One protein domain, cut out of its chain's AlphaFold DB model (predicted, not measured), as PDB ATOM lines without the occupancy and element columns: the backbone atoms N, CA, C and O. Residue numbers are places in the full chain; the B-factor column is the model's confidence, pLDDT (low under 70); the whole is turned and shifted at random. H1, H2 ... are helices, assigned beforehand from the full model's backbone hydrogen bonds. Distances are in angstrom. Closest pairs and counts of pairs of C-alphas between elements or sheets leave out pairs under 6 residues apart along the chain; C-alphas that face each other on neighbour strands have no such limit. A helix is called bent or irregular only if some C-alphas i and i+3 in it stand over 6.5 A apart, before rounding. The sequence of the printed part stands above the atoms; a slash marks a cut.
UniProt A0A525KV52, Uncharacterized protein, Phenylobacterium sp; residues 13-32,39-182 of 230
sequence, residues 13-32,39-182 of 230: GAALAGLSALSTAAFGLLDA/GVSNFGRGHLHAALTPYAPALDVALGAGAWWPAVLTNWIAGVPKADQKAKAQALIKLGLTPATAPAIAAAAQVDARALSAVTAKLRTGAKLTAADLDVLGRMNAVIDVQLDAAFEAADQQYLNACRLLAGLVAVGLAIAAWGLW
ATOM      1  N   GLY A  13     -42.669 -26.666 -68.818       67.19
ATOM      2  CA  GLY A  13     -41.271 -27.071 -68.665       67.19
ATOM      3  C   GLY A  13     -40.334 -26.278 -69.578       67.19
ATOM      4  O   GLY A  13     -39.306 -25.778 -69.120       67.19
ATOM      5  N   ALA A  14     -40.723 -26.094 -70.841       71.50
ATOM      6  CA  ALA A  14     -39.992 -25.265 -71.795       71.50
ATOM      7  C   ALA A  14     -39.943 -23.790 -71.361       71.50
ATOM      8  O   ALA A  14     -38.882 -23.165 -71.427       71.50
ATOM      9  N   ALA A  15     -41.050 -23.244 -70.844       69.44
ATOM     10  CA  ALA A  15     -41.099 -21.879 -70.323       69.44
ATOM     11  C   ALA A  15     -40.163 -21.681 -69.115       69.44
ATOM     12  O   ALA A  15     -39.385 -20.727 -69.087       69.44
ATOM     13  N   LEU A  16     -40.176 -22.599 -68.143       70.50
ATOM     14  CA  LEU A  16     -39.296 -22.547 -66.967       70.50
ATOM     15  C   LEU A  16     -37.814 -22.672 -67.341       70.50
ATOM     16  O   LEU A  16     -36.971 -21.954 -66.793       70.50
ATOM     17  N   ALA A  17     -37.492 -23.552 -68.291       71.94
ATOM     18  CA  ALA A  17     -36.139 -23.684 -68.820       71.94
ATOM     19  C   ALA A  17     -35.679 -22.388 -69.512       71.94
ATOM     20  O   ALA A  17     -34.576 -21.910 -69.245       71.94
ATOM     21  N   GLY A  18     -36.544 -21.775 -70.327       72.00
ATOM     22  CA  GLY A  18     -36.277 -20.495 -70.986       72.00
ATOM     23  C   GLY A  18     -36.036 -19.348 -70.000       72.00
ATOM     24  O   GLY A  18     -35.059 -18.616 -70.144       72.00
ATOM     25  N   LEU A  19     -36.862 -19.231 -68.955       74.62
ATOM     26  CA  LEU A  19     -36.681 -18.232 -67.891       74.62
ATOM     27  C   LEU A  19     -35.348 -18.427 -67.148       74.62
ATOM     28  O   LEU A  19     -34.616 -17.466 -66.909       74.62
ATOM     29  N   SER A  20     -35.000 -19.677 -66.834       70.25
ATOM     30  CA  SER A  20     -33.748 -20.020 -66.144       70.25
ATOM     31  C   SER A  20     -32.513 -19.711 -66.999       70.25
ATOM     32  O   SER A  20     -31.514 -19.184 -66.497       70.25
ATOM     33  N   ALA A  21     -32.590 -19.991 -68.303       72.62
ATOM     34  CA  ALA A  21     -31.538 -19.671 -69.262       72.62
ATOM     35  C   ALA A  21     -31.366 -18.152 -69.427       72.62
ATOM     36  O   ALA A  21     -30.239 -17.659 -69.391       72.62
ATOM     37  N   LEU A  22     -32.470 -17.401 -69.526       75.06
ATOM     38  CA  LEU A  22     -32.461 -15.940 -69.633       75.06
ATOM     39  C   LEU A  22     -31.844 -15.277 -68.391       75.06
ATOM     40  O   LEU A  22     -30.991 -14.399 -68.521       75.06
ATOM     41  N   SER A  23     -32.203 -15.749 -67.195       72.44
ATOM     42  CA  SER A  23     -31.599 -15.306 -65.930       72.44
ATOM     43  C   SER A  23     -30.091 -15.586 -65.888       72.44
ATOM     44  O   SER A  23     -29.300 -14.722 -65.510       72.44
ATOM     45  N   THR A  24     -29.669 -16.786 -66.299       73.88
ATOM     46  CA  THR A  24     -28.245 -17.163 -66.351       73.88
ATOM     47  C   THR A  24     -27.465 -16.279 -67.323       73.88
ATOM     48  O   THR A  24     -26.398 -15.776 -66.975       73.88
ATOM     49  N   ALA A  25     -28.012 -16.033 -68.516       72.75
ATOM     50  CA  ALA A  25     -27.400 -15.162 -69.515       72.75
ATOM     51  C   ALA A  25     -27.274 -13.715 -69.014       72.75
ATOM     52  O   ALA A  25     -26.227 -13.090 -69.194       72.75
ATOM     53  N   ALA A  26     -28.301 -13.202 -68.328       73.50
ATOM     54  CA  ALA A  26     -28.264 -11.873 -67.731       73.50
ATOM     55  C   ALA A  26     -27.150 -11.746 -66.679       73.50
ATOM     56  O   ALA A  26     -26.379 -10.789 -66.721       73.50
ATOM     57  N   PHE A  27     -27.000 -12.731 -65.787       74.88
ATOM     58  CA  PHE A  27     -25.899 -12.744 -64.817       74.88
ATOM     59  C   PHE A  27     -24.524 -12.895 -65.459       74.88
ATOM     60  O   PHE A  27     -23.596 -12.214 -65.030       74.88
ATOM     61  N   GLY A  28     -24.385 -13.735 -66.487       75.06
ATOM     62  CA  GLY A  28     -23.129 -13.860 -67.228       75.06
ATOM     63  C   GLY A  28     -22.692 -12.525 -67.834       75.06
ATOM     64  O   GLY A  28     -21.520 -12.162 -67.756       75.06
ATOM     65  N   LEU A  29     -23.643 -11.742 -68.356       76.44
ATOM     66  CA  LEU A  29     -23.359 -10.409 -68.886       76.44
ATOM     67  C   LEU A  29     -22.991  -9.403 -67.784       76.44
ATOM     68  O   LEU A  29     -22.092  -8.583 -67.972       76.44
ATOM     69  N   LEU A  30     -23.643  -9.473 -66.620       77.12
ATOM     70  CA  LEU A  30     -23.266  -8.649 -65.469       77.12
ATOM     71  C   LEU A  30     -21.879  -8.990 -64.937       77.12
ATOM     72  O   LEU A  30     -21.132  -8.082 -64.583       77.12
ATOM     73  N   ASP A  31     -21.516 -10.267 -64.882       74.94
ATOM     74  CA  ASP A  31     -20.187 -10.669 -64.436       74.94
ATOM     75  C   ASP A  31     -19.115 -10.193 -65.427       74.94
ATOM     76  O   ASP A  31     -18.120  -9.593 -65.020       74.94
ATOM     77  N   ALA A  32     -19.386 -10.300 -66.734       76.25
ATOM     78  CA  ALA A  32     -18.529  -9.741 -67.779       76.25
ATOM     79  C   ALA A  32     -18.346  -8.213 -67.655       76.25
ATOM     80  O   ALA A  32     -17.288  -7.689 -68.010       76.25
ATOM     81  N   GLY A  39     -17.206  -2.901 -62.792       78.88
ATOM     82  CA  GLY A  39     -18.617  -3.184 -63.064       78.88
ATOM     83  C   GLY A  39     -19.542  -2.978 -61.860       78.88
ATOM     84  O   GLY A  39     -19.422  -2.002 -61.110       78.88
ATOM     85  N   VAL A  40     -20.459  -3.932 -61.662       75.50
ATOM     86  CA  VAL A  40     -21.430  -3.946 -60.549       75.50
ATOM     87  C   VAL A  40     -20.755  -4.032 -59.171       75.50
ATOM     88  O   VAL A  40     -21.337  -3.631 -58.167       75.50
ATOM     89  N   SER A  41     -19.492  -4.450 -59.084       75.69
ATOM     90  CA  SER A  41     -18.760  -4.475 -57.810       75.69
ATOM     91  C   SER A  41     -18.438  -3.076 -57.261       75.69
ATOM     92  O   SER A  41     -17.945  -2.956 -56.146       75.69
ATOM     93  N   ASN A  42     -18.751  -1.993 -57.983       82.56
ATOM     94  CA  ASN A  42     -18.690  -0.634 -57.434       82.56
ATOM     95  C   ASN A  42     -19.836  -0.303 -56.462       82.56
ATOM     96  O   ASN A  42     -19.712   0.645 -55.681       82.56
ATOM     97  N   PHE A  43     -20.944  -1.049 -56.493       84.69
ATOM     98  CA  PHE A  43     -22.021  -0.890 -55.515       84.69
ATOM     99  C   PHE A  43     -21.563  -1.403 -54.139       84.69
ATOM    100  O   PHE A  43     -20.770  -2.335 -54.049       84.69
ATOM    101  N   GLY A  44     -22.005  -0.755 -53.057       86.31
ATOM    102  CA  GLY A  44     -21.610  -1.102 -51.685       86.31
ATOM    103  C   GLY A  44     -20.349  -0.398 -51.168       86.31
ATOM    104  O   GLY A  44     -20.203  -0.215 -49.959       86.31
ATOM    105  N   ARG A  45     -19.474   0.107 -52.053       91.62
ATOM    106  CA  ARG A  45     -18.201   0.749 -51.655       91.62
ATOM    107  C   ARG A  45     -18.376   1.939 -50.703       91.62
ATOM    108  O   ARG A  45     -17.519   2.184 -49.864       91.62
ATOM    109  N   GLY A  46     -19.490   2.669 -50.808       93.50
ATOM    110  CA  GLY A  46     -19.777   3.818 -49.943       93.50
ATOM    111  C   GLY A  46     -19.896   3.435 -48.467       93.50
ATOM    112  O   GLY A  46     -19.347   4.129 -47.616       93.50
ATOM    113  N   HIS A  47     -20.534   2.298 -48.168       94.75
ATOM    114  CA  HIS A  47     -20.665   1.789 -46.799       94.75
ATOM    115  C   HIS A  47     -19.304   1.401 -46.213       94.75
ATOM    116  O   HIS A  47     -18.990   1.776 -45.085       94.75
ATOM    117  N   LEU A  48     -18.466   0.726 -47.007       95.06
ATOM    118  CA  LEU A  48     -17.110   0.348 -46.598       95.06
ATOM    119  C   LEU A  48     -16.232   1.578 -46.346       95.06
ATOM    120  O   LEU A  48     -15.570   1.664 -45.315       95.06
ATOM    121  N   HIS A  49     -16.257   2.550 -47.264       95.94
ATOM    122  CA  HIS A  49     -15.493   3.786 -47.123       95.94
ATOM    123  C   HIS A  49     -15.920   4.554 -45.871       95.94
ATOM    124  O   HIS A  49     -15.070   4.952 -45.076       95.94
ATOM    125  N   ALA A  50     -17.227   4.728 -45.660       96.31
ATOM    126  CA  ALA A  50     -17.759   5.449 -44.509       96.31
ATOM    127  C   ALA A  50     -17.389   4.780 -43.177       96.31
ATOM    128  O   ALA A  50     -17.040   5.479 -42.230       96.31
ATOM    129  N   ALA A  51     -17.405   3.447 -43.110       96.00
ATOM    130  CA  ALA A  51     -17.064   2.710 -41.896       96.00
ATOM    131  C   ALA A  51     -15.564   2.714 -41.572       96.00
ATOM    132  O   ALA A  51     -15.187   2.695 -40.403       96.00
ATOM    133  N   LEU A  52     -14.699   2.747 -42.589       96.50
ATOM    134  CA  LEU A  52     -13.245   2.710 -42.410       96.50
ATOM    135  C   LEU A  52     -12.603   4.096 -42.301       96.50
ATOM    136  O   LEU A  52     -11.547   4.219 -41.688       96.50
ATOM    137  N   THR A  53     -13.248   5.141 -42.829       97.31
ATOM    138  CA  THR A  53     -12.754   6.530 -42.764       97.31
ATOM    139  C   THR A  53     -12.416   6.991 -41.337       97.31
ATOM    140  O   THR A  53     -11.342   7.564 -41.154       97.31
ATOM    141  N   PRO A  54     -13.229   6.714 -40.297       97.19
ATOM    142  CA  PRO A  54     -12.878   7.052 -38.912       97.19
ATOM    143  C   PRO A  54     -11.570   6.408 -38.423       97.19
ATOM    144  O   PRO A  54     -10.911   6.939 -37.533       97.19
ATOM    145  N   TYR A  55     -11.173   5.286 -39.027       97.19
ATOM    146  CA  TYR A  55      -9.939   4.563 -38.731       97.19
ATOM    147  C   TYR A  55      -8.799   4.885 -39.711       97.19
ATOM    148  O   TYR A  55      -7.715   4.312 -39.580       97.19
ATOM    149  N   ALA A  56      -8.999   5.809 -40.660       96.75
ATOM    150  CA  ALA A  56      -8.011   6.162 -41.681       96.75
ATOM    151  C   ALA A  56      -6.625   6.505 -41.106       96.75
ATOM    152  O   ALA A  56      -5.659   5.949 -41.617       96.75
ATOM    153  N   PRO A  57      -6.475   7.274 -40.002       96.44
ATOM    154  CA  PRO A  57      -5.150   7.548 -39.440       96.44
ATOM    155  C   PRO A  57      -4.380   6.282 -39.036       96.44
ATOM    156  O   PRO A  57      -3.167   6.207 -39.206       96.44
ATOM    157  N   ALA A  58      -5.075   5.273 -38.507       96.44
ATOM    158  CA  ALA A  58      -4.462   3.995 -38.153       96.44
ATOM    159  C   ALA A  58      -4.130   3.172 -39.400       96.44
ATOM    160  O   ALA A  58      -3.044   2.609 -39.513       96.44
ATOM    161  N   LEU A  59      -5.046   3.144 -40.364       97.00
ATOM    162  CA  LEU A  59      -4.846   2.445 -41.627       97.00
ATOM    163  C   LEU A  59      -3.682   3.041 -42.441       97.00
ATOM    164  O   LEU A  59      -2.901   2.288 -43.018       97.00
ATOM    165  N   ASP A  60      -3.519   4.364 -42.423       96.44
ATOM    166  CA  ASP A  60      -2.401   5.080 -43.042       96.44
ATOM    167  C   ASP A  60      -1.067   4.755 -42.360       96.44
ATOM    168  O   ASP A  60      -0.057   4.585 -43.037       96.44
ATOM    169  N   VAL A  61      -1.044   4.608 -41.031       95.75
ATOM    170  CA  VAL A  61       0.155   4.135 -40.314       95.75
ATOM    171  C   VAL A  61       0.488   2.684 -40.682       95.75
ATOM    172  O   VAL A  61       1.661   2.342 -40.807       95.75
ATOM    173  N   ALA A  62      -0.524   1.834 -40.872       95.06
ATOM    174  CA  ALA A  62      -0.336   0.414 -41.158       95.06
ATOM    175  C   ALA A  62       0.108   0.121 -42.604       95.06
ATOM    176  O   ALA A  62       0.895  -0.800 -42.820       95.06
ATOM    177  N   LEU A  63      -0.409   0.861 -43.590       94.06
ATOM    178  CA  LEU A  63      -0.188   0.601 -45.023       94.06
ATOM    179  C   LEU A  63       0.589   1.700 -45.758       94.06
ATOM    180  O   LEU A  63       0.986   1.495 -46.904       94.06
ATOM    181  N   GLY A  64       0.803   2.851 -45.126       92.50
ATOM    182  CA  GLY A  64       1.256   4.071 -45.782       92.50
ATOM    183  C   GLY A  64       0.087   4.988 -46.149       92.50
ATOM    184  O   GLY A  64      -1.023   4.538 -46.447       92.50
ATOM    185  N   ALA A  65       0.350   6.296 -46.126       92.00
ATOM    186  CA  ALA A  65      -0.658   7.326 -46.351       92.00
ATOM    187  C   ALA A  65      -1.376   7.145 -47.701       92.00
ATOM    188  O   ALA A  65      -0.741   7.103 -48.757       92.00
ATOM    189  N   GLY A  66      -2.705   7.038 -47.661       88.94
ATOM    190  CA  GLY A  66      -3.565   6.898 -48.837       88.94
ATOM    191  C   GLY A  66      -3.623   5.491 -49.445       88.94
ATOM    192  O   GLY A  66      -4.377   5.276 -50.394       88.94
ATOM    193  N   ALA A  67      -2.885   4.514 -48.910       93.56
ATOM    194  CA  ALA A  67      -2.825   3.163 -49.475       93.56
ATOM    195  C   ALA A  67      -4.000   2.261 -49.053       93.56
ATOM    196  O   ALA A  67      -4.293   1.261 -49.716       93.56
ATOM    197  N   TRP A  68      -4.698   2.597 -47.964       94.94
ATOM    198  CA  TRP A  68      -5.703   1.708 -47.378       94.94
ATOM    199  C   TRP A  68      -6.963   1.551 -48.228       94.94
ATOM    200  O   TRP A  68      -7.478   0.438 -48.355       94.94
ATOM    201  N   TRP A  69      -7.461   2.634 -48.831       95.06
ATOM    202  CA  TRP A  69      -8.708   2.573 -49.587       95.06
ATOM    203  C   TRP A  69      -8.577   1.731 -50.865       95.06
ATOM    204  O   TRP A  69      -9.401   0.834 -51.054       95.06
ATOM    205  N   PRO A  70      -7.529   1.911 -51.698       93.56
ATOM    206  CA  PRO A  70      -7.267   1.003 -52.812       93.56
ATOM    207  C   PRO A  70      -7.152  -0.463 -52.377       93.56
ATOM    208  O   PRO A  70      -7.757  -1.326 -53.003       93.56
ATOM    209  N   ALA A  71      -6.448  -0.753 -51.277       91.88
ATOM    210  CA  ALA A  71      -6.270  -2.122 -50.786       91.88
ATOM    211  C   ALA A  71      -7.598  -2.795 -50.391       91.88
ATOM    212  O   ALA A  71      -7.826  -3.970 -50.696       91.88
ATOM    213  N   VAL A  72      -8.497  -2.060 -49.732       92.75
ATOM    214  CA  VAL A  72      -9.840  -2.550 -49.383       92.75
ATOM    215  C   VAL A  72     -10.684  -2.732 -50.639       92.75
ATOM    216  O   VAL A  72     -11.295  -3.786 -50.822       92.75
ATOM    217  N   LEU A  73     -10.675  -1.743 -51.534       91.38
ATOM    218  CA  LEU A  73     -11.468  -1.766 -52.757       91.38
ATOM    219  C   LEU A  73     -11.060  -2.917 -53.687       91.38
ATOM    220  O   LEU A  73     -11.929  -3.570 -54.258       91.38
ATOM    221  N   THR A  74      -9.766  -3.220 -53.808       90.19
ATOM    222  CA  THR A  74      -9.289  -4.361 -54.600       90.19
ATOM    223  C   THR A  74      -9.808  -5.689 -54.051       90.19
ATOM    224  O   THR A  74     -10.288  -6.508 -54.831       90.19
ATOM    225  N   ASN A  75      -9.772  -5.906 -52.730       90.38
ATOM    226  CA  ASN A  75     -10.315  -7.132 -52.124       90.38
ATOM    227  C   ASN A  75     -11.836  -7.242 -52.312       90.38
ATOM    228  O   ASN A  75     -12.346  -8.334 -52.571       90.38
ATOM    229  N   TRP A  76     -12.544  -6.114 -52.221       90.31
ATOM    230  CA  TRP A  76     -13.981  -6.041 -52.465       90.31
ATOM    231  C   TRP A  76     -14.333  -6.410 -53.911       90.31
ATOM    232  O   TRP A  76     -15.147  -7.303 -54.141       90.31
ATOM    233  N   ILE A  77     -13.668  -5.791 -54.891       86.00
ATOM    234  CA  ILE A  77     -13.887  -6.063 -56.322       86.00
ATOM    235  C   ILE A  77     -13.508  -7.506 -56.678       86.00
ATOM    236  O   ILE A  77     -14.205  -8.146 -57.464       86.00
ATOM    237  N   ALA A  78     -12.442  -8.039 -56.075       85.06
ATOM    238  CA  ALA A  78     -12.019  -9.425 -56.262       85.06
ATOM    239  C   ALA A  78     -12.980 -10.453 -55.632       85.06
ATOM    240  O   ALA A  78     -12.819 -11.648 -55.869       85.06
ATOM    241  N   GLY A  79     -13.969 -10.020 -54.839       84.31
ATOM    242  CA  GLY A  79     -14.932 -10.916 -54.203       84.31
ATOM    243  C   GLY A  79     -14.317 -11.792 -53.110       84.31
ATOM    244  O   GLY A  79     -14.745 -12.930 -52.921       84.31
ATOM    245  N   VAL A  80     -13.303 -11.288 -52.398       87.94
ATOM    246  CA  VAL A  80     -12.697 -11.994 -51.255       87.94
ATOM    247  C   VAL A  80     -13.782 -12.308 -50.207       87.94
ATOM    248  O   VAL A  80     -14.664 -11.473 -49.993       87.94
ATOM    249  N   PRO A  81     -13.750 -13.459 -49.510       89.31
ATOM    250  CA  PRO A  81     -14.746 -13.766 -48.486       89.31
ATOM    251  C   PRO A  81     -14.887 -12.652 -47.439       89.31
ATOM    252  O   PRO A  81     -13.893 -12.118 -46.942       89.31
ATOM    253  N   LYS A  82     -16.130 -12.310 -47.073       89.12
ATOM    254  CA  LYS A  82     -16.443 -11.223 -46.124       89.12
ATOM    255  C   LYS A  82     -15.669 -11.355 -44.808       89.12
ATOM    256  O   LYS A  82     -15.107 -10.374 -44.330       89.12
ATOM    257  N   ALA A  83     -15.606 -12.567 -44.253       88.44
ATOM    258  CA  ALA A  83     -14.877 -12.846 -43.016       88.44
ATOM    259  C   ALA A  83     -13.385 -12.485 -43.132       88.44
ATOM    260  O   ALA A  83     -12.843 -11.826 -42.244       88.44
ATOM    261  N   ASP A  84     -12.752 -12.819 -44.259       90.81
ATOM    262  CA  ASP A  84     -11.344 -12.513 -44.512       90.81
ATOM    263  C   ASP A  84     -11.122 -11.008 -44.685       90.81
ATOM    264  O   ASP A  84     -10.161 -10.454 -44.147       90.81
ATOM    265  N   GLN A  85     -12.015 -10.320 -45.403       92.50
ATOM    266  CA  GLN A  85     -11.935  -8.865 -45.572       92.50
ATOM    267  C   GLN A  85     -12.062  -8.134 -44.229       92.50
ATOM    268  O   GLN A  85     -11.248  -7.255 -43.929       92.50
ATOM    269  N   LYS A  86     -13.028  -8.534 -43.389       93.50
ATOM    270  CA  LYS A  86     -13.202  -7.999 -42.031       93.50
ATOM    271  C   LYS A  86     -11.967  -8.247 -41.168       93.50
ATOM    272  O   LYS A  86     -11.461  -7.310 -40.552       93.50
ATOM    273  N   ALA A  87     -11.455  -9.477 -41.159       93.12
ATOM    274  CA  ALA A  87     -10.277  -9.839 -40.376       93.12
ATOM    275  C   ALA A  87      -9.042  -9.029 -40.801       93.12
ATOM    276  O   ALA A  87      -8.316  -8.522 -39.944       93.12
ATOM    277  N   LYS A  88      -8.833  -8.833 -42.110       94.00
ATOM    278  CA  LYS A  88      -7.755  -7.980 -42.636       94.00
ATOM    279  C   LYS A  88      -7.920  -6.526 -42.201       94.00
ATOM    280  O   LYS A  88      -6.961  -5.941 -41.710       94.00
ATOM    281  N   ALA A  89      -9.118  -5.953 -42.326       95.31
ATOM    282  CA  ALA A  89      -9.380  -4.584 -41.886       95.31
ATOM    283  C   ALA A  89      -9.102  -4.410 -40.382       95.31
ATOM    284  O   ALA A  89      -8.381  -3.497 -39.990       95.31
ATOM    285  N   GLN A  90      -9.582  -5.330 -39.541       95.50
ATOM    286  CA  GLN A  90      -9.301  -5.320 -38.102       95.50
ATOM    287  C   GLN A  90      -7.811  -5.445 -37.794       95.50
ATOM    288  O   GLN A  90      -7.301  -4.730 -36.934       95.50
ATOM    289  N   ALA A  91      -7.110  -6.353 -38.476       94.94
ATOM    290  CA  ALA A  91      -5.678  -6.538 -38.299       94.94
ATOM    291  C   ALA A  91      -4.903  -5.265 -38.659       94.94
ATOM    292  O   ALA A  91      -4.010  -4.881 -37.914       94.94
ATOM    293  N   LEU A  92      -5.282  -4.576 -39.738       95.88
ATOM    294  CA  LEU A  92      -4.662  -3.314 -40.145       95.88
ATOM    295  C   LEU A  92      -4.945  -2.177 -39.157       95.88
ATOM    296  O   LEU A  92      -4.022  -1.456 -38.793       95.88
ATOM    297  N   ILE A  93      -6.179  -2.050 -38.656       96.69
ATOM    298  CA  ILE A  93      -6.511  -1.058 -37.617       96.69
ATOM    299  C   ILE A  93      -5.679  -1.312 -36.351       96.69
ATOM    300  O   ILE A  93      -5.126  -0.376 -35.776       96.69
ATOM    301  N   LYS A  94      -5.543  -2.580 -35.940       94.94
ATOM    302  CA  LYS A  94      -4.716  -2.986 -34.791       94.94
ATOM    303  C   LYS A  94      -3.225  -2.765 -35.037       94.94
ATOM    304  O   LYS A  94      -2.528  -2.343 -34.125       94.94
ATOM    305  N   LEU A  95      -2.735  -3.031 -36.245       94.62
ATOM    306  CA  LEU A  95      -1.343  -2.781 -36.626       94.62
ATOM    307  C   LEU A  95      -1.020  -1.281 -36.584       94.62
ATOM    308  O   LEU A  95       0.057  -0.887 -36.150       94.62
ATOM    309  N   GLY A  96      -1.984  -0.454 -36.983       94.69
ATOM    310  CA  GLY A  96      -1.914   0.998 -36.919       94.69
ATOM    311  C   GLY A  96      -2.196   1.600 -35.545       94.69
ATOM    312  O   GLY A  96      -2.195   2.825 -35.429       94.69
ATOM    313  N   LEU A  97      -2.466   0.792 -34.512       95.25
ATOM    314  CA  LEU A  97      -2.763   1.259 -33.159       95.25
ATOM    315  C   LEU A  97      -1.471   1.713 -32.463       95.25
ATOM    316  O   LEU A  97      -0.679   0.920 -31.962       95.25
ATOM    317  N   THR A  98      -1.284   3.025 -32.398       94.00
ATOM    318  CA  THR A  98      -0.122   3.688 -31.798       94.00
ATOM    319  C   THR A  98      -0.593   4.788 -30.848       94.00
ATOM    320  O   THR A  98      -1.750   5.201 -30.931       94.00
ATOM    321  N   PRO A  99       0.277   5.346 -29.987       92.88
ATOM    322  CA  PRO A  99      -0.100   6.493 -29.161       92.88
ATOM    323  C   PRO A  99      -0.611   7.699 -29.965       92.88
ATOM    324  O   PRO A  99      -1.430   8.460 -29.463       92.88
ATOM    325  N   ALA A 100      -0.157   7.864 -31.214       93.38
ATOM    326  CA  ALA A 100      -0.588   8.951 -32.090       93.38
ATOM    327  C   ALA A 100      -1.988   8.721 -32.692       93.38
ATOM    328  O   ALA A 100      -2.736   9.672 -32.895       93.38
ATOM    329  N   THR A 101      -2.356   7.467 -32.965       96.56
ATOM    330  CA  THR A 101      -3.631   7.094 -33.609       96.56
ATOM    331  C   THR A 101      -4.700   6.649 -32.608       96.56
ATOM    332  O   THR A 101      -5.886   6.639 -32.942       96.56
ATOM    333  N   ALA A 102      -4.311   6.334 -31.368       96.44
ATOM    334  CA  ALA A 102      -5.206   5.902 -30.299       96.44
ATOM    335  C   ALA A 102      -6.375   6.868 -30.042       96.44
ATOM    336  O   ALA A 102      -7.491   6.373 -29.901       96.44
ATOM    337  N   PRO A 103      -6.210   8.209 -30.036       96.75
ATOM    338  CA  PRO A 103      -7.345   9.112 -29.840       96.75
ATOM    339  C   PRO A 103      -8.402   9.005 -30.949       96.75
ATOM    340  O   PRO A 103      -9.596   9.002 -30.659       96.75
ATOM    341  N   ALA A 104      -7.972   8.865 -32.208       96.19
ATOM    342  CA  ALA A 104      -8.878   8.714 -33.346       96.19
ATOM    343  C   ALA A 104      -9.627   7.373 -33.290       96.19
ATOM    344  O   ALA A 104     -10.851   7.346 -33.417       96.19
ATOM    345  N   ILE A 105      -8.910   6.275 -33.013       97.19
ATOM    346  CA  ILE A 105      -9.527   4.954 -32.829       97.19
ATOM    347  C   ILE A 105     -10.499   4.976 -31.647       97.19
ATOM    348  O   ILE A 105     -11.589   4.426 -31.752       97.19
ATOM    349  N   ALA A 106     -10.140   5.620 -30.535       97.38
ATOM    350  CA  ALA A 106     -10.991   5.694 -29.356       97.38
ATOM    351  C   ALA A 106     -12.303   6.433 -29.631       97.38
ATOM    352  O   ALA A 106     -13.365   5.955 -29.236       97.38
ATOM    353  N   ALA A 107     -12.238   7.552 -30.356       97.38
ATOM    354  CA  ALA A 107     -13.423   8.289 -30.780       97.38
ATOM    355  C   ALA A 107     -14.312   7.448 -31.713       97.38
ATOM    356  O   ALA A 107     -15.525   7.378 -31.517       97.38
ATOM    357  N   ALA A 108     -13.715   6.759 -32.689       96.56
ATOM    358  CA  ALA A 108     -14.445   5.898 -33.618       96.56
ATOM    359  C   ALA A 108     -15.078   4.679 -32.920       96.56
ATOM    360  O   ALA A 108     -16.231   4.339 -33.182       96.56
ATOM    361  N   ALA A 109     -14.350   4.056 -31.993       96.06
ATOM    362  CA  ALA A 109     -14.782   2.879 -31.245       96.06
ATOM    363  C   ALA A 109     -15.558   3.212 -29.956       96.06
ATOM    364  O   ALA A 109     -15.911   2.297 -29.218       96.06
ATOM    365  N   GLN A 110     -15.828   4.493 -29.677       95.69
ATOM    366  CA  GLN A 110     -16.564   4.954 -28.490       95.69
ATOM    367  C   GLN A 110     -15.981   4.414 -27.166       95.69
ATOM    368  O   GLN A 110     -16.710   4.005 -26.261       95.69
ATOM    369  N   VAL A 111     -14.650   4.401 -27.050       96.62
ATOM    370  CA  VAL A 111     -13.923   4.012 -25.828       96.62
ATOM    371  C   VAL A 111     -13.157   5.199 -25.243       96.62
ATOM    372  O   VAL A 111     -12.938   6.208 -25.910       96.62
ATOM    373  N   ASP A 112     -12.731   5.090 -23.983       96.12
ATOM    374  CA  ASP A 112     -11.967   6.154 -23.326       96.12
ATOM    375  C   ASP A 112     -10.606   6.367 -24.017       96.12
ATOM    376  O   ASP A 112      -9.739   5.486 -24.037       96.12
ATOM    377  N   ALA A 113     -10.411   7.561 -24.582       95.06
ATOM    378  CA  ALA A 113      -9.217   7.900 -25.352       95.06
ATOM    379  C   ALA A 113      -7.941   7.929 -24.507       95.06
ATOM    380  O   ALA A 113      -6.861   7.587 -25.001       95.06
ATOM    381  N   ARG A 114      -8.043   8.314 -23.233       94.94
ATOM    382  CA  ARG A 114      -6.894   8.401 -22.330       94.94
ATOM    383  C   ARG A 114      -6.449   7.007 -21.906       94.94
ATOM    384  O   ARG A 114      -5.251   6.723 -21.921       94.94
ATOM    385  N   ALA A 115      -7.403   6.136 -21.598       95.00
ATOM    386  CA  ALA A 115      -7.180   4.739 -21.284       95.00
ATOM    387  C   ALA A 115      -6.584   4.011 -22.491       95.00
ATOM    388  O   ALA A 115      -5.521   3.411 -22.355       95.00
ATOM    389  N   LEU A 116      -7.173   4.142 -23.688       96.50
ATOM    390  CA  LEU A 116      -6.626   3.499 -24.887       96.50
ATOM    391  C   LEU A 116      -5.205   3.999 -25.191       96.50
ATOM    392  O   LEU A 116      -4.312   3.189 -25.431       96.50
ATOM    393  N   SER A 117      -4.948   5.305 -25.083       95.69
ATOM    394  CA  SER A 117      -3.598   5.864 -25.259       95.69
ATOM    395  C   SER A 117      -2.597   5.293 -24.246       95.69
ATOM    396  O   SER A 117      -1.493   4.900 -24.627       95.69
ATOM    397  N   ALA A 118      -2.981   5.161 -22.974       94.50
ATOM    398  CA  ALA A 118      -2.139   4.535 -21.954       94.50
ATOM    399  C   ALA A 118      -1.848   3.056 -22.269       94.50
ATOM    400  O   ALA A 118      -0.709   2.608 -22.119       94.50
ATOM    401  N   VAL A 119      -2.841   2.312 -22.766       96.06
ATOM    402  CA  VAL A 119      -2.664   0.922 -23.207       96.06
ATOM    403  C   VAL A 119      -1.700   0.834 -24.389       96.06
ATOM    404  O   VAL A 119      -0.775   0.025 -24.361       96.06
ATOM    405  N   THR A 120      -1.848   1.692 -25.402       95.25
ATOM    406  CA  THR A 120      -0.928   1.698 -26.555       95.25
ATOM    407  C   THR A 120       0.509   2.035 -26.167       95.25
ATOM    408  O   THR A 120       1.449   1.470 -26.726       95.25
ATOM    409  N   ALA A 121       0.707   2.899 -25.167       94.44
ATOM    410  CA  ALA A 121       2.033   3.182 -24.633       94.44
ATOM    411  C   ALA A 121       2.662   1.936 -23.989       94.44
ATOM    412  O   ALA A 121       3.836   1.667 -24.239       94.44
ATOM    413  N   LYS A 122       1.882   1.152 -23.229       94.75
ATOM    414  CA  LYS A 122       2.328  -0.126 -22.646       94.75
ATOM    415  C   LYS A 122       2.640  -1.172 -23.716       94.75
ATOM    416  O   LYS A 122       3.672  -1.828 -23.627       94.75
ATOM    417  N   LEU A 123       1.794  -1.288 -24.746       92.94
ATOM    418  CA  LEU A 123       2.025  -2.184 -25.887       92.94
ATOM    419  C   LEU A 123       3.349  -1.866 -26.590       92.94
ATOM    420  O   LEU A 123       4.120  -2.772 -26.892       92.94
ATOM    421  N   ARG A 124       3.652  -0.578 -26.788       90.62
ATOM    422  CA  ARG A 124       4.898  -0.128 -27.425       90.62
ATOM    423  C   ARG A 124       6.147  -0.432 -26.593       90.62
ATOM    424  O   ARG A 124       7.196  -0.701 -27.164       90.62
ATOM    425  N   THR A 125       6.062  -0.346 -25.266       92.94
ATOM    426  CA  THR A 125       7.206  -0.591 -24.370       92.94
ATOM    427  C   THR A 125       7.333  -2.049 -23.928       92.94
ATOM    428  O   THR A 125       8.282  -2.379 -23.221       92.94
ATOM    429  N   GLY A 126       6.390  -2.919 -24.307       90.50
ATOM    430  CA  GLY A 126       6.328  -4.299 -23.823       90.50
ATOM    431  C   GLY A 126       5.965  -4.410 -22.337       90.50
ATOM    432  O   GLY A 126       6.228  -5.436 -21.711       90.50
ATOM    433  N   ALA A 127       5.385  -3.360 -21.748       94.25
ATOM    434  CA  ALA A 127       4.970  -3.379 -20.351       94.25
ATOM    435  C   ALA A 127       3.785  -4.335 -20.134       94.25
ATOM    436  O   ALA A 127       2.933  -4.518 -21.006       94.25
ATOM    437  N   LYS A 128       3.702  -4.920 -18.933       94.50
ATOM    438  CA  LYS A 128       2.628  -5.855 -18.580       94.50
ATOM    439  C   LYS A 128       1.264  -5.159 -18.639       94.50
ATOM    440  O   LYS A 128       1.045  -4.152 -17.966       94.50
ATOM    441  N   LEU A 129       0.343  -5.734 -19.411       95.44
ATOM    442  CA  LEU A 129      -1.050  -5.297 -19.455       95.44
ATOM    443  C   LEU A 129      -1.804  -5.783 -18.213       95.44
ATOM    444  O   LEU A 129      -1.632  -6.913 -17.751       95.44
ATOM    445  N   THR A 130      -2.644  -4.909 -17.676       96.94
ATOM    446  CA  THR A 130      -3.554  -5.188 -16.563       96.94
ATOM    447  C   THR A 130      -4.912  -5.668 -17.075       96.94
ATOM    448  O   THR A 130      -5.226  -5.536 -18.257       96.94
ATOM    449  N   ALA A 131      -5.761  -6.178 -16.180       96.19
ATOM    450  CA  ALA A 131      -7.134  -6.546 -16.533       96.19
ATOM    451  C   ALA A 131      -7.939  -5.352 -17.084       96.19
ATOM    452  O   ALA A 131      -8.684  -5.511 -18.044       96.19
ATOM    453  N   ALA A 132      -7.735  -4.149 -16.535       95.06
ATOM    454  CA  ALA A 132      -8.377  -2.933 -17.031       95.06
ATOM    455  C   ALA A 132      -7.899  -2.556 -18.444       95.06
ATOM    456  O   ALA A 132      -8.699  -2.139 -19.275       95.06
ATOM    457  N   ASP A 133      -6.609  -2.755 -18.745       96.19
ATOM    458  CA  ASP A 133      -6.073  -2.523 -20.093       96.19
ATOM    459  C   ASP A 133      -6.711  -3.476 -21.120       96.19
ATOM    460  O   ASP A 133      -7.060  -3.070 -22.231       96.19
ATOM    461  N   LEU A 134      -6.890  -4.745 -20.738       96.38
ATOM    462  CA  LEU A 134      -7.526  -5.757 -21.578       96.38
ATOM    463  C   LEU A 134      -9.020  -5.485 -21.794       96.38
ATOM    464  O   LEU A 134      -9.499  -5.699 -22.904       96.38
ATOM    465  N   ASP A 135      -9.741  -4.975 -20.788       97.25
ATOM    466  CA  ASP A 135     -11.149  -4.566 -20.934       97.25
ATOM    467  C   ASP A 135     -11.302  -3.463 -21.993       97.25
ATOM    468  O   ASP A 135     -12.143  -3.569 -22.887       97.25
ATOM    469  N   VAL A 136     -10.428  -2.451 -21.972       96.69
ATOM    470  CA  VAL A 136     -10.436  -1.361 -22.963       96.69
ATOM    471  C   VAL A 136     -10.180  -1.890 -24.376       96.69
ATOM    472  O   VAL A 136     -10.918  -1.547 -25.304       96.69
ATOM    473  N   LEU A 137      -9.178  -2.761 -24.556       95.88
ATOM    474  CA  LEU A 137      -8.906  -3.394 -25.855       95.88
ATOM    475  C   LEU A 137     -10.054  -4.301 -26.310       95.88
ATOM    476  O   LEU A 137     -10.363  -4.351 -27.501       95.88
ATOM    477  N   GLY A 138     -10.686  -5.011 -25.375       96.81
ATOM    478  CA  GLY A 138     -11.841  -5.866 -25.630       96.81
ATOM    479  C   GLY A 138     -13.030  -5.067 -26.155       96.81
ATOM    480  O   GLY A 138     -13.556  -5.392 -27.220       96.81
ATOM    481  N   ARG A 139     -13.399  -3.977 -25.471       97.12
ATOM    482  CA  ARG A 139     -14.481  -3.070 -25.895       97.12
ATOM    483  C   ARG A 139     -14.197  -2.440 -27.254       97.12
ATOM    484  O   ARG A 139     -15.062  -2.469 -28.122       97.12
ATOM    485  N   MET A 140     -12.977  -1.940 -27.456       97.12
ATOM    486  CA  MET A 140     -12.546  -1.382 -28.739       97.12
ATOM    487  C   MET A 140     -12.730  -2.406 -29.866       97.12
ATOM    488  O   MET A 140     -13.350  -2.104 -30.884       97.12
ATOM    489  N   ASN A 141     -12.234  -3.632 -29.680       96.31
ATOM    490  CA  ASN A 141     -12.345  -4.689 -30.684       96.31
ATOM    491  C   ASN A 141     -13.796  -5.077 -30.969       96.31
ATOM    492  O   ASN A 141     -14.143  -5.260 -32.131       96.31
ATOM    493  N   ALA A 142     -14.631  -5.188 -29.934       97.25
ATOM    494  CA  ALA A 142     -16.042  -5.520 -30.090       97.25
ATOM    495  C   ALA A 142     -16.787  -4.449 -30.901       97.25
ATOM    496  O   ALA A 142     -17.542  -4.778 -31.812       97.25
ATOM    497  N   VAL A 143     -16.536  -3.166 -30.623       97.19
ATOM    498  CA  VAL A 143     -17.172  -2.069 -31.362       97.19
ATOM    499  C   VAL A 143     -16.697  -2.026 -32.815       97.19
ATOM    500  O   VAL A 143     -17.529  -1.918 -33.717       97.19
ATOM    501  N   ILE A 144     -15.389  -2.161 -33.061       97.12
ATOM    502  CA  ILE A 144     -14.846  -2.231 -34.427       97.12
ATOM    503  C   ILE A 144     -15.468  -3.410 -35.186       97.12
ATOM    504  O   ILE A 144     -15.847  -3.257 -36.345       97.12
ATOM    505  N   ASP A 145     -15.597  -4.579 -34.555       96.12
ATOM    506  CA  ASP A 145     -16.193  -5.754 -35.192       96.12
ATOM    507  C   ASP A 145     -17.643  -5.532 -35.613       96.12
ATOM    508  O   ASP A 145     -17.976  -5.800 -36.768       96.12
ATOM    509  N   VAL A 146     -18.467  -4.969 -34.726       97.06
ATOM    510  CA  VAL A 146     -19.873  -4.657 -35.017       97.06
ATOM    511  C   VAL A 146     -19.994  -3.610 -36.128       97.06
ATOM    512  O   VAL A 146     -20.805  -3.776 -37.038       97.06
ATOM    513  N   GLN A 147     -19.175  -2.552 -36.103       96.19
ATOM    514  CA  GLN A 147     -19.193  -1.520 -37.147       96.19
ATOM    515  C   GLN A 147     -18.808  -2.089 -38.515       96.19
ATOM    516  O   GLN A 147     -19.479  -1.811 -39.511       96.19
ATOM    517  N   LEU A 148     -17.750  -2.902 -38.570       96.12
ATOM    518  CA  LEU A 148     -17.346  -3.561 -39.808       96.12
ATOM    519  C   LEU A 148     -18.403  -4.568 -40.263       96.12
ATOM    520  O   LEU A 148     -18.668  -4.649 -41.456       96.12
ATOM    521  N   ASP A 149     -19.032  -5.311 -39.352       96.12
ATOM    522  CA  ASP A 149     -20.085  -6.264 -39.715       96.12
ATOM    523  C   ASP A 149     -21.249  -5.569 -40.412       96.12
ATOM    524  O   ASP A 149     -21.585  -5.907 -41.547       96.12
ATOM    525  N   ALA A 150     -21.779  -4.522 -39.777       95.25
ATOM    526  CA  ALA A 150     -22.869  -3.727 -40.319       95.25
ATOM    527  C   ALA A 150     -22.503  -3.101 -41.674       95.25
ATOM    528  O   ALA A 150     -23.319  -3.087 -42.595       95.25
ATOM    529  N   ALA A 151     -21.271  -2.610 -41.822       95.56
ATOM    530  CA  ALA A 151     -20.810  -1.987 -43.058       95.56
ATOM    531  C   ALA A 151     -20.666  -2.983 -44.213       95.56
ATOM    532  O   ALA A 151     -21.113  -2.695 -45.324       95.56
ATOM    533  N   PHE A 152     -20.058  -4.146 -43.965       93.88
ATOM    534  CA  PHE A 152     -19.912  -5.186 -44.982       93.88
ATOM    535  C   PHE A 152     -21.259  -5.818 -45.347       93.88
ATOM    536  O   PHE A 152     -21.475  -6.135 -46.513       93.88
ATOM    537  N   GLU A 153     -22.177  -5.956 -44.391       93.31
ATOM    538  CA  GLU A 153     -23.541  -6.421 -44.651       93.31
ATOM    539  C   GLU A 153     -24.329  -5.413 -45.501       93.31
ATOM    540  O   GLU A 153     -24.919  -5.783 -46.513       93.31
ATOM    541  N   ALA A 154     -24.278  -4.121 -45.161       93.00
ATOM    542  CA  ALA A 154     -24.919  -3.073 -45.955       93.00
ATOM    543  C   ALA A 154     -24.327  -2.979 -47.373       93.00
ATOM    544  O   ALA A 154     -25.064  -2.815 -48.349       93.00
ATOM    545  N   ALA A 155     -23.003  -3.116 -47.501       90.81
ATOM    546  CA  ALA A 155     -22.326  -3.139 -48.793       90.81
ATOM    547  C   ALA A 155     -22.786  -4.320 -49.661       90.81
ATOM    548  O   ALA A 155     -23.106  -4.124 -50.835       90.81
ATOM    549  N   ASP A 156     -22.869  -5.521 -49.081       89.69
ATOM    550  CA  ASP A 156     -23.320  -6.728 -49.779       89.69
ATOM    551  C   ASP A 156     -24.793  -6.635 -50.185       89.69
ATOM    552  O   ASP A 156     -25.146  -6.900 -51.332       89.69
ATOM    553  N   GLN A 157     -25.659  -6.134 -49.302       89.19
ATOM    554  CA  GLN A 157     -27.064  -5.894 -49.632       89.19
ATOM    555  C   GLN A 157     -27.218  -4.901 -50.788       89.19
ATOM    556  O   GLN A 157     -28.004  -5.141 -51.709       89.19
ATOM    557  N   GLN A 158     -26.455  -3.804 -50.786       89.38
ATOM    558  CA  GLN A 158     -26.485  -2.836 -51.880       89.38
ATOM    559  C   GLN A 158     -25.990  -3.456 -53.194       89.38
ATOM    560  O   GLN A 158     -26.615  -3.247 -54.236       89.38
ATOM    561  N   TYR A 159     -24.910  -4.241 -53.149       87.31
ATOM    562  CA  TYR A 159     -24.397  -4.985 -54.298       87.31
ATOM    563  C   TYR A 159     -25.434  -5.972 -54.847       87.31
ATOM    564  O   TYR A 159     -25.743  -5.938 -56.037       87.31
ATOM    565  N   LEU A 160     -26.045  -6.796 -53.995       84.44
ATOM    566  CA  LEU A 160     -27.062  -7.767 -54.396       84.44
ATOM    567  C   LEU A 160     -28.303  -7.088 -54.984       84.44
ATOM    568  O   LEU A 160     -28.843  -7.559 -55.987       84.44
ATOM    569  N   ASN A 161     -28.744  -5.972 -54.405       85.12
ATOM    570  CA  ASN A 161     -29.867  -5.198 -54.933       85.12
ATOM    571  C   ASN A 161     -29.545  -4.608 -56.311       85.12
ATOM    572  O   ASN A 161     -30.375  -4.687 -57.218       85.12
ATOM    573  N   ALA A 162     -28.331  -4.085 -56.501       84.25
ATOM    574  CA  ALA A 162     -27.875  -3.593 -57.795       84.25
ATOM    575  C   ALA A 162     -27.761  -4.721 -58.832       84.25
ATOM    576  O   ALA A 162     -28.264  -4.574 -59.944       84.25
ATOM    577  N   CYS A 163     -27.190  -5.871 -58.462       81.81
ATOM    578  CA  CYS A 163     -27.146  -7.066 -59.307       81.81
ATOM    579  C   CYS A 163     -28.546  -7.489 -59.755       81.81
ATOM    580  O   CYS A 163     -28.755  -7.727 -60.939       81.81
ATOM    581  N   ARG A 164     -29.521  -7.543 -58.840       80.38
ATOM    582  CA  ARG A 164     -30.912  -7.906 -59.169       80.38
ATOM    583  C   ARG A 164     -31.553  -6.908 -60.127       80.38
ATOM    584  O   ARG A 164     -32.166  -7.323 -61.107       80.38
ATOM    585  N   LEU A 165     -31.392  -5.611 -59.864       84.38
ATOM    586  CA  LEU A 165     -31.940  -4.556 -60.714       84.38
ATOM    587  C   LEU A 165     -31.343  -4.619 -62.124       84.38
ATOM    588  O   LEU A 165     -32.079  -4.672 -63.107       84.38
ATOM    589  N   LEU A 166     -30.014  -4.649 -62.222       82.75
ATOM    590  CA  LEU A 166     -29.315  -4.668 -63.503       82.75
ATOM    591  C   LEU A 166     -29.574  -5.970 -64.264       82.75
ATOM    592  O   LEU A 166     -29.789  -5.927 -65.471       82.75
ATOM    593  N   ALA A 167     -29.630  -7.112 -63.575       79.19
ATOM    594  CA  ALA A 167     -29.958  -8.389 -64.204       79.19
ATOM    595  C   ALA A 167     -31.380  -8.366 -64.756       79.19
ATOM    596  O   ALA A 167     -31.616  -8.860 -65.852       79.19
ATOM    597  N   GLY A 168     -32.312  -7.747 -64.028       81.00
ATOM    598  CA  GLY A 168     -33.671  -7.519 -64.496       81.00
ATOM    599  C   GLY A 168     -33.727  -6.683 -65.771       81.00
ATOM    600  O   GLY A 168     -34.384  -7.070 -66.734       81.00
ATOM    601  N   LEU A 169     -32.989  -5.572 -65.814       85.50
ATOM    602  CA  LEU A 169     -32.899  -4.728 -67.008       85.50
ATOM    603  C   LEU A 169     -32.298  -5.485 -68.200       85.50
ATOM    604  O   LEU A 169     -32.827  -5.401 -69.308       85.50
ATOM    605  N   VAL A 170     -31.235  -6.261 -67.973       83.31
ATOM    606  CA  VAL A 170     -30.614  -7.095 -69.012       83.31
ATOM    607  C   VAL A 170     -31.575  -8.186 -69.489       83.31
ATOM    608  O   VAL A 170     -31.707  -8.380 -70.694       83.31
ATOM    609  N   ALA A 171     -32.287  -8.861 -68.584       81.25
ATOM    610  CA  ALA A 171     -33.264  -9.893 -68.928       81.25
ATOM    611  C   ALA A 171     -34.411  -9.329 -69.782       81.25
ATOM    612  O   ALA A 171     -34.777  -9.927 -70.794       81.25
ATOM    613  N   VAL A 172     -34.932  -8.148 -69.434       86.25
ATOM    614  CA  VAL A 172     -35.925  -7.430 -70.251       86.25
ATOM    615  C   VAL A 172     -35.350  -7.053 -71.616       86.25
ATOM    616  O   VAL A 172     -35.996  -7.307 -72.632       86.25
ATOM    617  N   GLY A 173     -34.130  -6.517 -71.668       86.31
ATOM    618  CA  GLY A 173     -33.460  -6.184 -72.928       86.31
ATOM    619  C   GLY A 173     -33.274  -7.396 -73.845       86.31
ATOM    620  O   GLY A 173     -33.598  -7.333 -75.030       86.31
ATOM    621  N   LEU A 174     -32.826  -8.526 -73.293       84.31
ATOM    622  CA  LEU A 174     -32.665  -9.789 -74.016       84.31
ATOM    623  C   LEU A 174     -34.010 -10.360 -74.493       84.31
ATOM    624  O   LEU A 174     -34.099 -10.834 -75.624       84.31
ATOM    625  N   ALA A 175     -35.069 -10.274 -73.683       84.69
ATOM    626  CA  ALA A 175     -36.408 -10.704 -74.086       84.69
ATOM    627  C   ALA A 175     -36.970  -9.845 -75.233       84.69
ATOM    628  O   ALA A 175     -37.551 -10.377 -76.181       84.69
ATOM    629  N   ILE A 176     -36.751  -8.527 -75.195       88.88
ATOM    630  CA  ILE A 176     -37.115  -7.614 -76.290       88.88
ATOM    631  C   ILE A 176     -36.287  -7.913 -77.548       88.88
ATOM    632  O   ILE A 176     -36.835  -7.921 -78.650       88.88
ATOM    633  N   ALA A 177     -34.993  -8.206 -77.411       86.19
ATOM    634  CA  ALA A 177     -34.150  -8.594 -78.542       86.19
ATOM    635  C   ALA A 177     -34.642  -9.901 -79.188       86.19
ATOM    636  O   ALA A 177     -34.796  -9.964 -80.409       86.19
ATOM    637  N   ALA A 178     -34.976 -10.913 -78.381       85.56
ATOM    638  CA  ALA A 178     -35.563 -12.165 -78.858       85.56
ATOM    639  C   ALA A 178     -36.903 -11.935 -79.578       85.56
ATOM    640  O   ALA A 178     -37.152 -12.517 -80.632       85.56
ATOM    641  N   TRP A 179     -37.740 -11.032 -79.060       89.44
ATOM    642  CA  TRP A 179     -38.970 -10.601 -79.724       89.44
ATOM    643  C   TRP A 179     -38.709  -9.921 -81.078       89.44
ATOM    644  O   TRP A 179     -39.403 -10.201 -82.057       89.44
ATOM    645  N   GLY A 180     -37.683  -9.071 -81.169       86.69
ATOM    646  CA  GLY A 180     -37.280  -8.409 -82.414       86.69
ATOM    647  C   GLY A 180     -36.798  -9.384 -83.492       86.69
ATOM    648  O   GLY A 180     -37.040  -9.153 -84.679       86.69
ATOM    649  N   LEU A 181     -36.194 -10.499 -83.076       87.06
ATOM    650  CA  LEU A 181     -35.749 -11.599 -83.937       87.06
ATOM    651  C   LEU A 181     -36.848 -12.640 -84.215       87.06
ATOM    652  O   LEU A 181     -36.609 -13.592 -84.957       87.06
ATOM    653  N   TRP A 182     -38.048 -12.481 -83.642       84.69
ATOM    654  CA  TRP A 182     -39.108 -13.481 -83.750       84.69
ATOM    655  C   TRP A 182     -39.584 -13.635 -85.202       84.69
ATOM    656  O   TRP A 182     -39.957 -12.619 -85.809       84.69
TER     657      TRP A 182
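What this domain is: This is residues 13 to 32 and 39 to 182 of the 230 residues of an uncharacterized protein of Phenylobacterium sp (UniProt A0A525KV52). One very long helix, H8, runs nearly the whole length of the model as a spine, and shorter helices pack along it: H3 and H5 on its middle, with H4 packed on those two, and H7 with H6 near its first end. Toward its other end H1 crosses it steeply, and residues 13 to 18 of H1 and residues 176 to 182 stick out. The printed part has 164 residues with eight named helices, H1 to H8 in order along the chain, and no named strand; the class is all helix. The whole is loose, with a radius of gyration of the C-alphas of 22.1 A, and spans 77 by 30 by 21 A.

Where its parts are: Find C-alpha 131 at (-7.134, -6.546, -16.533); from there H8, residues 131 to 180, runs 72.5 A to C-alpha 180 at (-37.280, -8.409, -82.414). Go back to C-alpha 13 at (-41.271, -27.071, -68.665), where H1, residues 13 to 32, begins its 28.6 A. Next come H2, residues 39 to 42, and H3, residues 45 to 63, 19.2 A long. H3 is irregular, with C-alphas 54 and 57 7.8 A apart and a kink of 88 degrees near residue 55. Then look for H4 at residues 68 to 77, H5 at 82 to 95, 19.7 A long, H6 at 102 to 108 and H7 at 113 to 125, 18.5 A long.

How they stand to each other: Start at the hub, H8, which touches five helices. With H3, H4 and H5 it forms an up-and-down bundle, each helix running against the one before it. Residues 45 to 52 of H3 touch H8 at a steep tilt of 43 degrees, closest at the C-alphas of His 47 and Ala 151, 5.3 A. H5 touches H8 at 39 degrees, a steep tilt, closest at C-alphas 86 and 148, 6.5 A. H4 is apart from H8 but forms a hairpin with H5, at a shallow tilt of 10 degrees, closest at C-alphas 75 and 85, 7.0 A. H6 touches H3, closest at C-alphas 54 and 108, 5.6 A, and forms a hairpin with H7. H7 touches H8 about perpendicular, at 78 degrees, closest at C-alphas 119 and 133, 5.8 A. At the other end, residues 22 to 30 of H1 touch H8 at a steep tilt of 59 degrees, closest at C-alphas 26 and 167, 5.2 A. H2 touches H8, closest at C-alphas 40 and 163, 6.6 A. In H1 and H4 to H8 every O i to N i+4 pair is within hydrogen-bond range, in H3 11 of 15, and H2 is too short for such a pair.

The domain as a whole: Look for the farthest C-alphas at Ala 127 and Trp 182, 77.9 A apart. Residues 33 to 38 are not printed, with 8.1 A between C-alphas 32 and 39 across the cut. Of the links printed whole, none is long. The mean pLDDT of the printed part is 89.8; residues 13 and 15 are under 70.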